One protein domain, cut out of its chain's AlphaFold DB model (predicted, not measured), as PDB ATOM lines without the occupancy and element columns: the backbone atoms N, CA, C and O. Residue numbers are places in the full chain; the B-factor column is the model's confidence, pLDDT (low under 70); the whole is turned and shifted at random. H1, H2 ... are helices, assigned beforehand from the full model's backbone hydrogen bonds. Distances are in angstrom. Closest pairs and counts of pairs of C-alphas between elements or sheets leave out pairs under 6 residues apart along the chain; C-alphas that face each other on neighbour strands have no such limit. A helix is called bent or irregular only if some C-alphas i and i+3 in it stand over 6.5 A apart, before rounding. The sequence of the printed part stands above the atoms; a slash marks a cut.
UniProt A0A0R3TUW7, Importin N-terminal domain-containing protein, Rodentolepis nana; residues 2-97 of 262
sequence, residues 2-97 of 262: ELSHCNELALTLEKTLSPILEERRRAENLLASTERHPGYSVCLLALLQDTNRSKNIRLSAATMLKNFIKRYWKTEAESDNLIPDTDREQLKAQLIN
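AT A GLANCE: This is residues 2 to 97 of the 262 residues of the protein "Importin N-terminal domain-containing protein" of Rodentolepis nana (UniProt A0A0R3TUW7). Two helical hairpins are set crosswise: H4, the longest helix, and H3 lie side by side, and H1 of the second hairpin, H1 and H2, runs across both of them. H5 lies beside H3, and a long loop, residues 73 to 84, brings the backbone there from H4, reaching out to Ala 77 at one end of the longest distance in the domain. The printed part has 96 residues, with five named helices in the order H1, H2, H3, H4, H5 and no named strand; its class is all helix. The whole is compact, with a radius of gyration of the C-alphas of 13.4 A and spans of 41 by 29 by 22 A.

HOW THE PARTS SIT: H4, residues 55 to 72, and H3, residues 40 to 49, touch and form a helical hairpin, running opposite ways at a shallow tilt of 31 degrees; their closest C-alphas, those of Leu 48 and Arg 58, are 4.4 A apart. H1, residues 3 to 15, touches H4 with residues 10 to 14 alone, about perpendicular at 77 degrees, and H4 touches H1 with residues 57 to 61 alone; the closest C-alphas are those of Glu 14 and Ile 57, 6.2 A apart. H1 touches H3 with residues 6 to 10 alone, about perpendicular at 76 degrees, the closest C-alphas being those of Cys 6 and Cys 43, 5.8 A. H1 and H3 are the hubs, touching three helices each. H2, residues 21 to 34, touches H1 and forms a helical hairpin with it, opposite ways at a shallow tilt of 31 degrees; the closest C-alphas are those of Thr 12 and Ala 27, 5.6 A. H2 and H3 are close but not clearly touching, with the C-alphas of Thr 34 and Tyr 40 7.4 A apart. H5, residues 85 to 97, touches H3 and runs the same way at a shallow tilt of 16 degrees; the closest C-alphas are those of Val 42 and Asp 87, 6.3 A. H5 is apart from H1, H2 and H4, and H2 is apart from H4. In H1, H2, H3 and H4 every O i to N i+4 pair is within hydrogen-bond range, and in H5 7 of 9 are.

IN THESE COORDINATES: H4, residues 55 to 72, is 25.6 A long from first to last C-alpha and begins at C-alpha 55, (41.659, 94.835, 15.203). H3, residues 40 to 49, measures 14.4 A. H1, residues 3 to 15, measures 19.0 A from C-alpha 3 at (58.560, 104.454, 10.874), and H2, residues 21 to 34, 20.0 A. H5, residues 85 to 97, measures 19.6 A and ends at C-alpha 97, (41.866, 100.979, -1.592); it is irregular, with C-alphas 93 and 96 7.4 A apart.

THE WHOLE: The two C-alphas farthest apart are those of Pro 19 and Ala 77, 41.0 A. The printed part has no cut. The links H1 to H2, H2 to H3 and H3 to H4 are tight, and H4 to H5 is long, with 12 residues. The mean pLDDT of the printed part is 88.2; residues 2 to 3 and 75 to 80 are under 70.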
ATOM      1  N   GLU A   2      59.023 109.271   9.906       60.88
ATOM      2  CA  GLU A   2      59.818 108.045  10.099       60.88
ATOM      3  C   GLU A   2      58.980 106.922  10.740       60.88
ATOM      4  O   GLU A   2      58.127 107.190  11.584       60.88
ATOM      5  N   LEU A   3      59.252 105.661  10.380       64.88
ATOM      6  CA  LEU A   3      58.560 104.454  10.874       64.88
ATOM      7  C   LEU A   3      58.507 104.361  12.418       64.88
ATOM      8  O   LEU A   3      57.571 103.795  12.983       64.88
ATOM      9  N   SER A   4      59.493 104.956  13.095       70.44
ATOM     10  CA  SER A   4      59.580 105.105  14.554       70.44
ATOM     11  C   SER A   4      58.358 105.809  15.153       70.44
ATOM     12  O   SER A   4      57.752 105.294  16.093       70.44
ATOM     13  N   HIS A   5      57.931 106.920  14.552       79.94
ATOM     14  CA  HIS A   5      56.809 107.730  15.029       79.94
ATOM     15  C   HIS A   5      55.474 106.993  14.878       79.94
ATOM     16  O   HIS A   5      54.589 107.121  15.720       79.94
ATOM     17  N   CYS A   6      55.334 106.156  13.846       82.38
ATOM     18  CA  CYS A   6      54.136 105.335  13.682       82.38
ATOM     19  C   CYS A   6      54.022 104.229  14.726       82.38
ATOM     20  O   CYS A   6      52.922 103.938  15.196       82.38
ATOM     21  N   ASN A   7      55.145 103.647  15.144       85.38
ATOM     22  CA  ASN A   7      55.139 102.692  16.247       85.38
ATOM     23  C   ASN A   7      54.767 103.359  17.574       85.38
ATOM     24  O   ASN A   7      53.952 102.814  18.314       85.38
ATOM     25  N   GLU A   8      55.290 104.552  17.850       87.81
ATOM     26  CA  GLU A   8      54.922 105.320  19.043       87.81
ATOM     27  C   GLU A   8      53.440 105.720  19.045       87.81
ATOM     28  O   GLU A   8      52.745 105.576  20.059       87.81
ATOM     29  N   LEU A   9      52.919 106.141  17.890       89.75
ATOM     30  CA  LEU A   9      51.502 106.442  17.722       89.75
ATOM     31  C   LEU A   9      50.638 105.207  18.002       89.75
ATOM     32  O   LEU A   9      49.653 105.302  18.731       89.75
ATOM     33  N   ALA A  10      51.028 104.037  17.500       88.81
ATOM     34  CA  ALA A  10      50.308 102.794  17.754       88.81
ATOM     35  C   ALA A  10      50.302 102.390  19.235       88.81
ATOM     36  O   ALA A  10      49.261 101.985  19.749       88.81
ATOM     37  N   LEU A  11      51.432 102.540  19.932       90.38
ATOM     38  CA  LEU A  11      51.512 102.298  21.378       90.38
ATOM     39  C   LEU A  11      50.621 103.271  22.157       90.38
ATOM     40  O   LEU A  11      50.009 102.908  23.159       90.38
ATOM     41  N   THR A  12      50.525 104.515  21.693       91.31
ATOM     42  CA  THR A  12      49.647 105.515  22.308       91.31
ATOM     43  C   THR A  12      48.173 105.182  22.068       91.31
ATOM     44  O   THR A  12      47.376 105.260  23.001       91.31
ATOM     45  N   LEU A  13      47.815 104.727  20.861       91.25
ATOM     46  CA  LEU A  13      46.477 104.216  20.539       91.25
ATOM     47  C   LEU A  13      46.095 103.001  21.386       91.25
ATOM     48  O   LEU A  13      44.936 102.834  21.737       91.25
ATOM     49  N   GLU A  14      47.043 102.137  21.724       91.75
ATOM     50  CA  GLU A  14      46.767 101.003  22.604       91.75
ATOM     51  C   GLU A  14      46.438 101.467  24.030       91.75
ATOM     52  O   GLU A  14      45.499 100.971  24.653       91.75
ATOM     53  N   LYS A  15      47.138 102.494  24.525       91.31
ATOM     54  CA  LYS A  15      46.893 103.067  25.858       91.31
ATOM     55  C   LYS A  15      45.534 103.763  25.983       91.31
ATOM     56  O   LYS A  15      44.988 103.793  27.085       91.31
ATOM     57  N   THR A  16      44.939 104.265  24.896       90.94
ATOM     58  CA  THR A  16      43.561 104.807  24.943       90.94
ATOM     59  C   THR A  16      42.505 103.726  25.183       90.94
ATOM     60  O   THR A  16      41.383 104.034  25.586       90.94
ATOM     61  N   LEU A  17      42.867 102.453  25.010       89.38
ATOM     62  CA  LEU A  17      42.011 101.299  25.271       89.38
ATOM     63  C   LEU A  17      42.224 100.701  26.672       89.38
ATOM     64  O   LEU A  17      41.566  99.718  27.017       89.38
ATOM     65  N   SER A  18      43.120 101.275  27.486       90.44
ATOM     66  CA  SER A  18      43.393 100.794  28.844       90.44
ATOM     67  C   SER A  18      42.146 100.895  29.738       90.44
ATOM     68  O   SER A  18      41.418 101.892  29.682       90.44
ATOM     69  N   PRO A  19      41.888  99.918  30.628       89.38
ATOM     70  CA  PRO A  19      40.825 100.045  31.625       89.38
ATOM     71  C   PRO A  19      41.097 101.174  32.640       89.38
ATOM     72  O   PRO A  19      40.169 101.657  33.291       89.38
ATOM     73  N   ILE A  20      42.349 101.632  32.767       93.94
ATOM     74  CA  ILE A  20      42.765 102.653  33.731       93.94
ATOM     75  C   ILE A  20      42.462 104.051  33.172       93.94
ATOM     76  O   ILE A  20      42.994 104.463  32.142       93.94
ATOM     77  N   LEU A  21      41.609 104.818  33.864       91.38
ATOM     78  CA  LEU A  21      41.171 106.154  33.421       91.38
ATOM     79  C   LEU A  21      42.337 107.131  33.203       91.38
ATOM     80  O   LEU A  21      42.366 107.841  32.201       91.38
ATOM     81  N   GLU A  22      43.296 107.158  34.126       92.50
ATOM     82  CA  GLU A  22      44.433 108.082  34.059       92.50
ATOM     83  C   GLU A  22      45.373 107.772  32.887       92.50
ATOM     84  O   GLU A  22      45.918 108.688  32.273       92.50
ATOM     85  N   GLU A  23      45.526 106.498  32.513       91.12
ATOM     86  CA  GLU A  23      46.305 106.111  31.332       91.12
ATOM     87  C   GLU A  23      45.620 106.546  30.039       91.12
ATOM     88  O   GLU A  23      46.279 107.115  29.168       91.12
ATOM     89  N   ARG A  24      44.295 106.366  29.951       91.00
ATOM     90  CA  ARG A  24      43.510 106.825  28.798       91.00
ATOM     91  C   ARG A  24      43.614 108.330  28.609       91.00
ATOM     92  O   ARG A  24      43.962 108.774  27.521       91.00
ATOM     93  N   ARG A  25      43.407 109.112  29.673       91.19
ATOM     94  CA  ARG A  25      43.510 110.582  29.623       91.19
ATOM     95  C   ARG A  25      44.895 111.052  29.190       91.19
ATOM     96  O   ARG A  25      45.012 111.962  28.374       91.19
ATOM     97  N   ARG A  26      45.958 110.431  29.717       91.81
ATOM     98  CA  ARG A  26      47.335 110.749  29.306       91.81
ATOM     99  C   ARG A  26      47.565 110.436  27.832       91.81
ATOM    100  O   ARG A  26      48.160 111.256  27.139       91.81
ATOM    101  N   ALA A  27      47.080 109.290  27.357       91.12
ATOM    102  CA  ALA A  27      47.188 108.909  25.956       91.12
ATOM    103  C   ALA A  27      46.402 109.862  25.040       91.12
ATOM    104  O   ALA A  27      46.949 110.329  24.051       91.12
ATOM    105  N   GLU A  28      45.168 110.224  25.392       89.25
ATOM    106  CA  GLU A  28      44.349 111.185  24.639       89.25
ATOM    107  C   GLU A  28      45.008 112.571  24.554       89.25
ATOM    108  O   GLU A  28      45.068 113.157  23.473       89.25
ATOM    109  N   ASN A  29      45.568 113.067  25.661       89.56
ATOM    110  CA  ASN A  29      46.301 114.335  25.677       89.56
ATOM    111  C   ASN A  29      47.562 114.281  24.804       89.56
ATOM    112  O   ASN A  29      47.859 115.240  24.090       89.56
ATOM    113  N   LEU A  30      48.289 113.158  24.833       89.62
ATOM    114  CA  LEU A  30      49.452 112.958  23.974       89.62
ATOM    115  C   LEU A  30      49.037 112.963  22.499       89.62
ATOM    116  O   LEU A  30      49.619 113.701  21.711       89.62
ATOM    117  N   LEU A  31      47.976 112.239  22.135       89.31
ATOM    118  CA  LEU A  31      47.450 112.221  20.767       89.31
ATOM    119  C   LEU A  31      47.041 113.618  20.293       89.31
ATOM    120  O   LEU A  31      47.385 113.998  19.178       89.31
ATOM    121  N   ALA A  32      46.393 114.411  21.150       86.88
ATOM    122  CA  ALA A  32      46.031 115.791  20.833       86.88
ATOM    123  C   ALA A  32      47.258 116.679  20.554       86.88
ATOM    124  O   ALA A  32      47.196 117.561  19.699       86.88
ATOM    125  N   SER A  33      48.383 116.439  21.237       86.50
ATOM    126  CA  SER A  33      49.642 117.134  20.938       86.50
ATOM    127  C   SER A  33      50.281 116.649  19.630       86.50
ATOM    128  O   SER A  33      50.791 117.462  18.857       86.50
ATOM    129  N   THR A  34      50.171 115.349  19.338       86.31
ATOM    130  CA  THR A  34      50.759 114.715  18.152       86.31
ATOM    131  C   THR A  34      50.006 115.042  16.858       86.31
ATOM    132  O   THR A  34      50.609 115.035  15.786       86.31
ATOM    133  N   GLU A  35      48.720 115.404  16.941       86.81
ATOM    134  CA  GLU A  35      47.874 115.794  15.798       86.81
ATOM    135  C   GLU A  35      48.461 116.928  14.938       86.81
ATOM    136  O   GLU A  35      48.107 117.053  13.769       86.81
ATOM    137  N   ARG A  36      49.361 117.750  15.492       83.94
ATOM    138  CA  ARG A  36      49.998 118.871  14.779       83.94
ATOM    139  C   ARG A  36      51.190 118.458  13.913       83.94
ATOM    140  O   ARG A  36      51.697 119.285  13.159       83.94
ATOM    141  N   HIS A  37      51.676 117.224  14.033       84.62
ATOM    142  CA  HIS A  37      52.849 116.787  13.284       84.62
ATOM    143  C   HIS A  37      52.495 116.411  11.832       84.62
ATOM    144  O   HIS A  37      51.610 115.580  11.614       84.62
ATOM    145  N   PRO A  38      53.213 116.953  10.825       82.44
ATOM    146  CA  PRO A  38      53.029 116.571   9.424       82.44
ATOM    147  C   PRO A  38      53.236 115.069   9.208       82.44
ATOM    148  O   PRO A  38      54.217 114.507   9.698       82.44
ATOM    149  N   GLY A  39      52.345 114.420   8.455       86.88
ATOM    150  CA  GLY A  39      52.328 112.974   8.230       86.88
ATOM    151  C   GLY A  39      51.487 112.184   9.239       86.88
ATOM    152  O   GLY A  39      51.418 110.959   9.130       86.88
ATOM    153  N   TYR A  40      50.852 112.840  10.217       90.94
ATOM    154  CA  TYR A  40      50.028 112.178  11.234       90.94
ATOM    155  C   TYR A  40      48.874 111.377  10.615       90.94
ATOM    156  O   TYR A  40      48.665 110.208  10.945       90.94
ATOM    157  N   SER A  41      48.154 111.972   9.666       92.50
ATOM    158  CA  SER A  41      47.032 111.325   8.982       92.50
ATOM    159  C   SER A  41      47.469 110.151   8.103       92.50
ATOM    160  O   SER A  41      46.822 109.103   8.105       92.50
ATOM    161  N   VAL A  42      48.595 110.294   7.402       92.75
ATOM    162  CA  VAL A  42      49.203 109.233   6.588       92.75
ATOM    163  C   VAL A  42      49.636 108.067   7.476       92.75
ATOM    164  O   VAL A  42      49.400 106.906   7.153       92.75
ATOM    165  N   CYS A  43      50.208 108.371   8.639       92.94
ATOM    166  CA  CYS A  43      50.603 107.372   9.615       92.94
ATOM    167  C   CYS A  43      49.395 106.613  10.192       92.94
ATOM    168  O   CYS A  43      49.421 105.386  10.263       92.94
ATOM    169  N   LEU A  44      48.302 107.308  10.535       94.38
ATOM    170  CA  LEU A  44      47.052 106.658  10.952       94.38
ATOM    171  C   LEU A  44      46.503 105.718   9.871       94.38
ATOM    172  O   LEU A  44      46.038 104.624  10.194       94.38
ATOM    173  N   LEU A  45      46.580 106.117   8.597       94.62
ATOM    174  CA  LEU A  45      46.173 105.264   7.481       94.62
ATOM    175  C   LEU A  45      47.072 104.021   7.359       94.62
ATOM    176  O   LEU A  45      46.555 102.912   7.230       94.62
ATOM    177  N   ALA A  46      48.390 104.179   7.488       92.94
ATOM    178  CA  ALA A  46      49.334 103.063   7.461       92.94
ATOM    179  C   ALA A  46      49.096 102.075   8.618       92.94
ATOM    180  O   ALA A  46      49.072 100.863   8.409       92.94
ATOM    181  N   LEU A  47      48.848 102.578   9.833       92.81
ATOM    182  CA  LEU A  47      48.520 101.752  11.000       92.81
ATOM    183  C   LEU A  47      47.215 100.974  10.825       92.81
ATOM    184  O   LEU A  47      47.091  99.852  11.313       92.81
ATOM    185  N   LEU A  48      46.242 101.569  10.138       92.69
ATOM    186  CA  LEU A  48      44.992 100.907   9.799       92.69
ATOM    187  C   LEU A  48      45.207  99.772   8.791       92.69
ATOM    188  O   LEU A  48      44.558  98.733   8.909       92.69
ATOM    189  N   GLN A  49      46.089  99.962   7.809       91.31
ATOM    190  CA  GLN A  49      46.380  98.975   6.764       91.31
ATOM    191  C   GLN A  49      47.291  97.833   7.245       91.31
ATOM    192  O   GLN A  49      47.286  96.758   6.649       91.31
ATOM    193  N   ASP A  50      48.036  98.027   8.337       91.31
ATOM    194  CA  ASP A  50      48.942  97.027   8.906       91.31
ATOM    195  C   ASP A  50      48.178  95.843   9.525       91.31
ATOM    196  O   ASP A  50      47.662  95.900  10.644       91.31
ATOM    197  N   THR A  51      48.116  94.731   8.791       88.25
ATOM    198  CA  THR A  51      47.415  93.503   9.197       88.25
ATOM    199  C   THR A  51      48.054  92.788  10.385       88.25
ATOM    200  O   THR A  51      47.381  91.961  11.001       88.25
ATOM    201  N   ASN A  52      49.296  93.123  10.752       90.19
ATOM    202  CA  ASN A  52      49.965  92.544  11.919       90.19
ATOM    203  C   ASN A  52      49.454  93.135  13.241       90.19
ATOM    204  O   ASN A  52      49.715  92.584  14.311       90.19
ATOM    205  N   ARG A  53      48.723  94.257  13.196       88.75
ATOM    206  CA  ARG A  53      48.186  94.924  14.387       88.75
ATOM    207  C   ARG A  53      46.801  94.418  14.758       88.75
ATOM    208  O   ARG A  53      46.004  93.985  13.923       88.75
ATOM    209  N   SER A  54      46.484  94.526  16.047       91.19
ATOM    210  CA  SER A  54      45.188  94.099  16.572       91.19
ATOM    211  C   SER A  54      44.031  94.867  15.914       91.19
ATOM    212  O   SER A  54      44.142  96.045  15.562       91.19
ATOM    213  N   LYS A  55      42.871  94.210  15.772       90.62
ATOM    214  CA  LYS A  55      41.659  94.835  15.203       90.62
ATOM    215  C   LYS A  55      41.258  96.113  15.950       90.62
ATOM    216  O   LYS A  55      40.812  97.062  15.314       90.62
ATOM    217  N   ASN A  56      41.470  96.153  17.267       91.50
ATOM    218  CA  ASN A  56      41.133  97.303  18.104       91.50
ATOM    219  C   ASN A  56      42.024  98.517  17.806       91.50
ATOM    220  O   ASN A  56      41.516  99.634  17.725       91.50
ATOM    221  N   ILE A  57      43.324  98.306  17.569       92.06
ATOM    222  CA  ILE A  57      44.241  99.389  17.183       92.06
ATOM    223  C   ILE A  57      43.860  99.925  15.801       92.06
ATOM    224  O   ILE A  57      43.721 101.134  15.635       92.06
ATOM    225  N   ARG A  58      43.596  99.040  14.830       93.56
ATOM    226  CA  ARG A  58      43.180  99.446  13.474       93.56
ATOM    227  C   ARG A  58      41.870 100.236  13.481       93.56
ATOM    228  O   ARG A  58      41.751 101.234  12.776       93.56
ATOM    229  N   LEU A  59      40.895  99.827  14.296       93.50
ATOM    230  CA  LEU A  59      39.631 100.553  14.454       93.50
ATOM    231  C   LEU A  59      39.819 101.911  15.148       93.50
ATOM    232  O   LEU A  59      39.197 102.899  14.753       93.50
ATOM    233  N   SER A  60      40.690 101.976  16.156       93.69
ATOM    234  CA  SER A  60      41.026 103.231  16.840       93.69
ATOM    235  C   SER A  60      41.705 104.207  15.880       93.69
ATOM    236  O   SER A  60      41.289 105.363  15.790       93.69
ATOM    237  N   ALA A  61      42.649 103.719  15.066       94.56
ATOM    238  CA  ALA A  61      43.281 104.490  14.000       94.56
ATOM    239  C   ALA A  61      42.253 104.998  12.974       94.56
ATOM    240  O   ALA A  61      42.256 106.183  12.647       94.56
ATOM    241  N   ALA A  62      41.311 104.150  12.534       95.44
ATOM    242  CA  ALA A  62      40.233 104.538  11.615       95.44
ATOM    243  C   ALA A  62      39.349 105.656  12.186       95.44
ATOM    244  O   ALA A  62      39.034 106.638  11.512       95.44
ATOM    245  N   THR A  63      38.963 105.510  13.453       94.50
ATOM    246  CA  THR A  63      38.107 106.468  14.161       94.50
ATOM    247  C   THR A  63      38.807 107.813  14.308       94.50
ATOM    248  O   THR A  63      38.207 108.862  14.059       94.50
ATOM    249  N   MET A  64      40.089 107.792  14.673       93.75
ATOM    250  CA  MET A  64      40.887 109.003  14.815       93.75
ATOM    251  C   MET A  64      41.172 109.672  13.480       93.75
ATOM    252  O   MET A  64      41.020 110.886  13.397       93.75
ATOM    253  N   LEU A  65      41.476 108.909  12.428       95.56
ATOM    254  CA  LEU A  65      41.663 109.451  11.083       95.56
ATOM    255  C   LEU A  65      40.403 110.179  10.611       95.56
ATOM    256  O   LEU A  65      40.478 111.327  10.179       95.56
ATOM    257  N   LYS A  66      39.230 109.555  10.772       95.50
ATOM    258  CA  LYS A  66      37.949 110.188  10.443       95.50
ATOM    259  C   LYS A  66      37.736 111.483  11.228       95.50
ATOM    260  O   LYS A  66      37.341 112.493  10.651       95.50
ATOM    261  N   ASN A  67      37.974 111.463  12.539       93.69
ATOM    262  CA  ASN A  67      37.791 112.641  13.390       93.69
ATOM    263  C   ASN A  67      38.778 113.763  13.041       93.69
ATOM    264  O   ASN A  67      38.395 114.930  13.055       93.69
ATOM    265  N   PHE A  68      40.013 113.411  12.691       93.00
ATOM    266  CA  PHE A  68      41.038 114.347  12.251       93.00
ATOM    267  C   PHE A  68      40.646 115.020  10.929       93.00
ATOM    268  O   PHE A  68      40.614 116.246  10.858       93.00
ATOM    269  N   ILE A  69      40.217 114.238   9.931       94.06
ATOM    270  CA  ILE A  69      39.664 114.745   8.665       94.06
ATOM    271  C   ILE A  69      38.461 115.654   8.930       94.06
ATOM    272  O   ILE A  69      38.412 116.775   8.443       94.06
ATOM    273  N   LYS A  70      37.510 115.227   9.769       91.94
ATOM    274  CA  LYS A  70      36.324 116.031  10.102       91.94
ATOM    275  C   LYS A  70      36.678 117.413  10.671       91.94
ATOM    276  O   LYS A  70      35.923 118.359  10.466       91.94
ATOM    277  N   ARG A  71      37.768 117.517  11.438       90.38
ATOM    278  CA  ARG A  71      38.193 118.770  12.080       90.38
ATOM    279  C   ARG A  71      39.000 119.670  11.146       90.38
ATOM    280  O   ARG A  71      38.755 120.874  11.141       90.38
ATOM    281  N   TYR A  72      39.923 119.090  10.379       91.12
ATOM    282  CA  TYR A  72      40.992 119.830   9.697       91.12
ATOM    283  C   TYR A  72      40.999 119.673   8.168       91.12
ATOM    284  O   TYR A  72      41.940 120.109   7.505       91.12
ATOM    285  N   TRP A  73      39.971 119.047   7.593       90.25
ATOM    286  CA  TRP A  73      39.742 119.025   6.151       90.25
ATOM    287  C   TRP A  73      38.772 120.135   5.759       90.25
ATOM    288  O   TRP A  73      37.601 119.886   5.488       90.25
ATOM    289  N   LYS A  74      39.244 121.383   5.792       82.44
ATOM    290  CA  LYS A  74      38.460 122.544   5.366       82.44
ATOM    291  C   LYS A  74      39.095 123.224   4.163       82.44
ATOM    292  O   LYS A  74      40.294 123.103   3.902       82.44
ATOM    293  N   THR A  75      38.251 123.911   3.412       68.31
ATOM    294  CA  THR A  75      38.590 124.594   2.157       68.31
ATOM    295  C   THR A  75      38.888 126.073   2.351       68.31
ATOM    296  O   THR A  75      39.588 126.680   1.549       68.31
ATOM    297  N   GLU A  76      38.337 126.652   3.412       69.88
ATOM    298  CA  GLU A  76      38.393 128.081   3.681       69.88
ATOM    299  C   GLU A  76      39.812 128.494   4.092       69.88
ATOM    300  O   GLU A  76      40.417 127.880   4.976       69.88
ATOM    301  N   ALA A  77      40.335 129.544   3.453       57.47
ATOM    302  CA  ALA A  77      41.699 130.037   3.652       57.47
ATOM    303  C   ALA A  77      41.975 130.539   5.082       57.47
ATOM    304  O   ALA A  77      43.125 130.574   5.505       57.47
ATOM    305  N   GLU A  78      40.928 130.892   5.832       56.06
ATOM    306  CA  GLU A  78      41.014 131.378   7.217       56.06
ATOM    307  C   GLU A  78      40.894 130.255   8.264       56.06
ATOM    308  O   GLU A  78      40.874 130.518   9.464       56.06
ATOM    309  N   SER A  79      40.791 128.994   7.833       63.84
ATOM    310  CA  SER A  79      40.678 127.858   8.747       63.84
ATOM    311  C   SER A  79      42.041 127.272   9.126       63.84
ATOM    312  O   SER A  79      42.924 127.132   8.279       63.84
ATOM    313  N   ASP A  80      42.193 126.876  10.397       68.06
ATOM    314  CA  ASP A  80      43.351 126.133  10.916       68.06
ATOM    315  C   ASP A  80      43.437 124.732  10.275       68.06
ATOM    316  O   ASP A  80      43.075 123.713  10.868       68.06
ATOM    317  N   ASN A  81      43.890 124.663   9.024       77.31
ATOM    318  CA  ASN A  81      44.116 123.416   8.307       77.31
ATOM    319  C   ASN A  81      45.445 122.795   8.747       77.31
ATOM    320  O   ASN A  81      46.518 123.198   8.307       77.31
ATOM    321  N   LEU A  82      45.365 121.764   9.590       83.88
ATOM    322  CA  LEU A  82      46.538 121.010  10.049       83.88
ATOM    323  C   LEU A  82      47.003 119.921   9.072       83.88
ATOM    324  O   LEU A  82      48.004 119.265   9.342       83.88
ATOM    325  N   ILE A  83      46.280 119.688   7.970       88.00
ATOM    326  CA  ILE A  83      46.590 118.631   6.996       88.00
ATOM    327  C   ILE A  83      47.318 119.251   5.799       88.00
ATOM    328  O   ILE A  83      46.656 119.935   5.013       88.00
ATOM    329  N   PRO A  84      48.632 119.001   5.630       88.75
ATOM    330  CA  PRO A  84      49.387 119.489   4.479       88.75
ATOM    331  C   PRO A  84      48.827 118.943   3.163       88.75
ATOM    332  O   PRO A  84      48.370 117.800   3.116       88.75
ATOM    333  N   ASP A  85      48.941 119.705   2.074       88.69
ATOM    334  CA  ASP A  85      48.454 119.279   0.752       88.69
ATOM    335  C   ASP A  85      49.084 117.958   0.284       88.69
ATOM    336  O   ASP A  85      48.411 117.120  -0.314       88.69
ATOM    337  N   THR A  86      50.350 117.708   0.637       90.69
ATOM    338  CA  THR A  86      51.021 116.427   0.368       90.69
ATOM    339  C   THR A  86      50.301 115.248   1.019       90.69
ATOM    340  O   THR A  86      50.120 114.208   0.388       90.69
ATOM    341  N   ASP A  87      49.853 115.415   2.265       91.69
ATOM    342  CA  ASP A  87      49.126 114.385   3.003       91.69
ATOM    343  C   ASP A  87      47.704 114.245   2.452       91.69
ATOM    344  O   ASP A  87      47.189 113.132   2.364       91.69
ATOM    345  N   ARG A  88      47.078 115.356   2.032       92.88
ATOM    346  CA  ARG A  88      45.756 115.339   1.395       92.88
ATOM    347  C   ARG A  88      45.761 114.474   0.136       92.88
ATOM    348  O   ARG A  88      44.923 113.583   0.010       92.88
ATOM    349  N   GLU A  89      46.725 114.680  -0.755       93.31
ATOM    350  CA  GLU A  89      46.836 113.898  -1.990       93.31
ATOM    351  C   GLU A  89      47.172 112.424  -1.716       93.31
ATOM    352  O   GLU A  89      46.573 111.525  -2.312       93.31
ATOM    353  N   GLN A  90      48.046 112.140  -0.743       93.56
ATOM    354  CA  GLN A  90      48.336 110.759  -0.335       93.56
ATOM    355  C   GLN A  90      47.109 110.038   0.235       93.56
ATOM    356  O   GLN A  90      46.896 108.862  -0.067       93.56
ATOM    357  N   LEU A  91      46.298 110.732   1.037       95.00
ATOM    358  CA  LEU A  91      45.046 110.196   1.561       95.00
ATOM    359  C   LEU A  91      44.065 109.906   0.422       95.00
ATOM    360  O   LEU A  91      43.565 108.784   0.336       95.00
ATOM    361  N   LYS A  92      43.830 110.861  -0.487       95.12
ATOM    362  CA  LYS A  92      42.943 110.661  -1.646       95.12
ATOM    363  C   LYS A  92      43.347 109.437  -2.471       95.12
ATOM    364  O   LYS A  92      42.498 108.610  -2.796       95.12
ATOM    365  N   ALA A  93      44.642 109.270  -2.734       93.94
ATOM    366  CA  ALA A  93      45.161 108.158  -3.528       93.94
ATOM    367  C   ALA A  93      44.968 106.774  -2.870       93.94
ATOM    368  O   ALA A  93      44.872 105.763  -3.568       93.94
ATOM    369  N   GLN A  94      44.927 106.700  -1.537       94.69
ATOM    370  CA  GLN A  94      44.959 105.425  -0.809       94.69
ATOM    371  C   GLN A  94      43.642 105.057  -0.118       94.69
ATOM    372  O   GLN A  94      43.386 103.869   0.087       94.69
ATOM    373  N   LEU A  95      42.793 106.028   0.227       94.81
ATOM    374  CA  LEU A  95      41.603 105.814   1.061       94.81
ATOM    375  C   LEU A  95      40.610 104.812   0.467       94.81
ATOM    376  O   LEU A  95      40.100 103.966   1.202       94.81
ATOM    377  N   ILE A  96      40.350 104.870  -0.844       92.88
ATOM    378  CA  ILE A  96      39.422 103.936  -1.503       92.88
ATOM    379  C   ILE A  96      39.957 102.506  -1.394       92.88
ATOM    380  O   ILE A  96      39.230 101.605  -0.984       92.88
ATOM    381  N   ASN A  97      41.241 102.298  -1.690       93.00
ATOM    382  CA  ASN A  97      41.866 100.979  -1.592       93.00
ATOM    383  C   ASN A  97      41.895 100.483  -0.142       93.00
ATOM    384  O   ASN A  97      41.526  99.342   0.114       93.00
TER     385      ASN A  97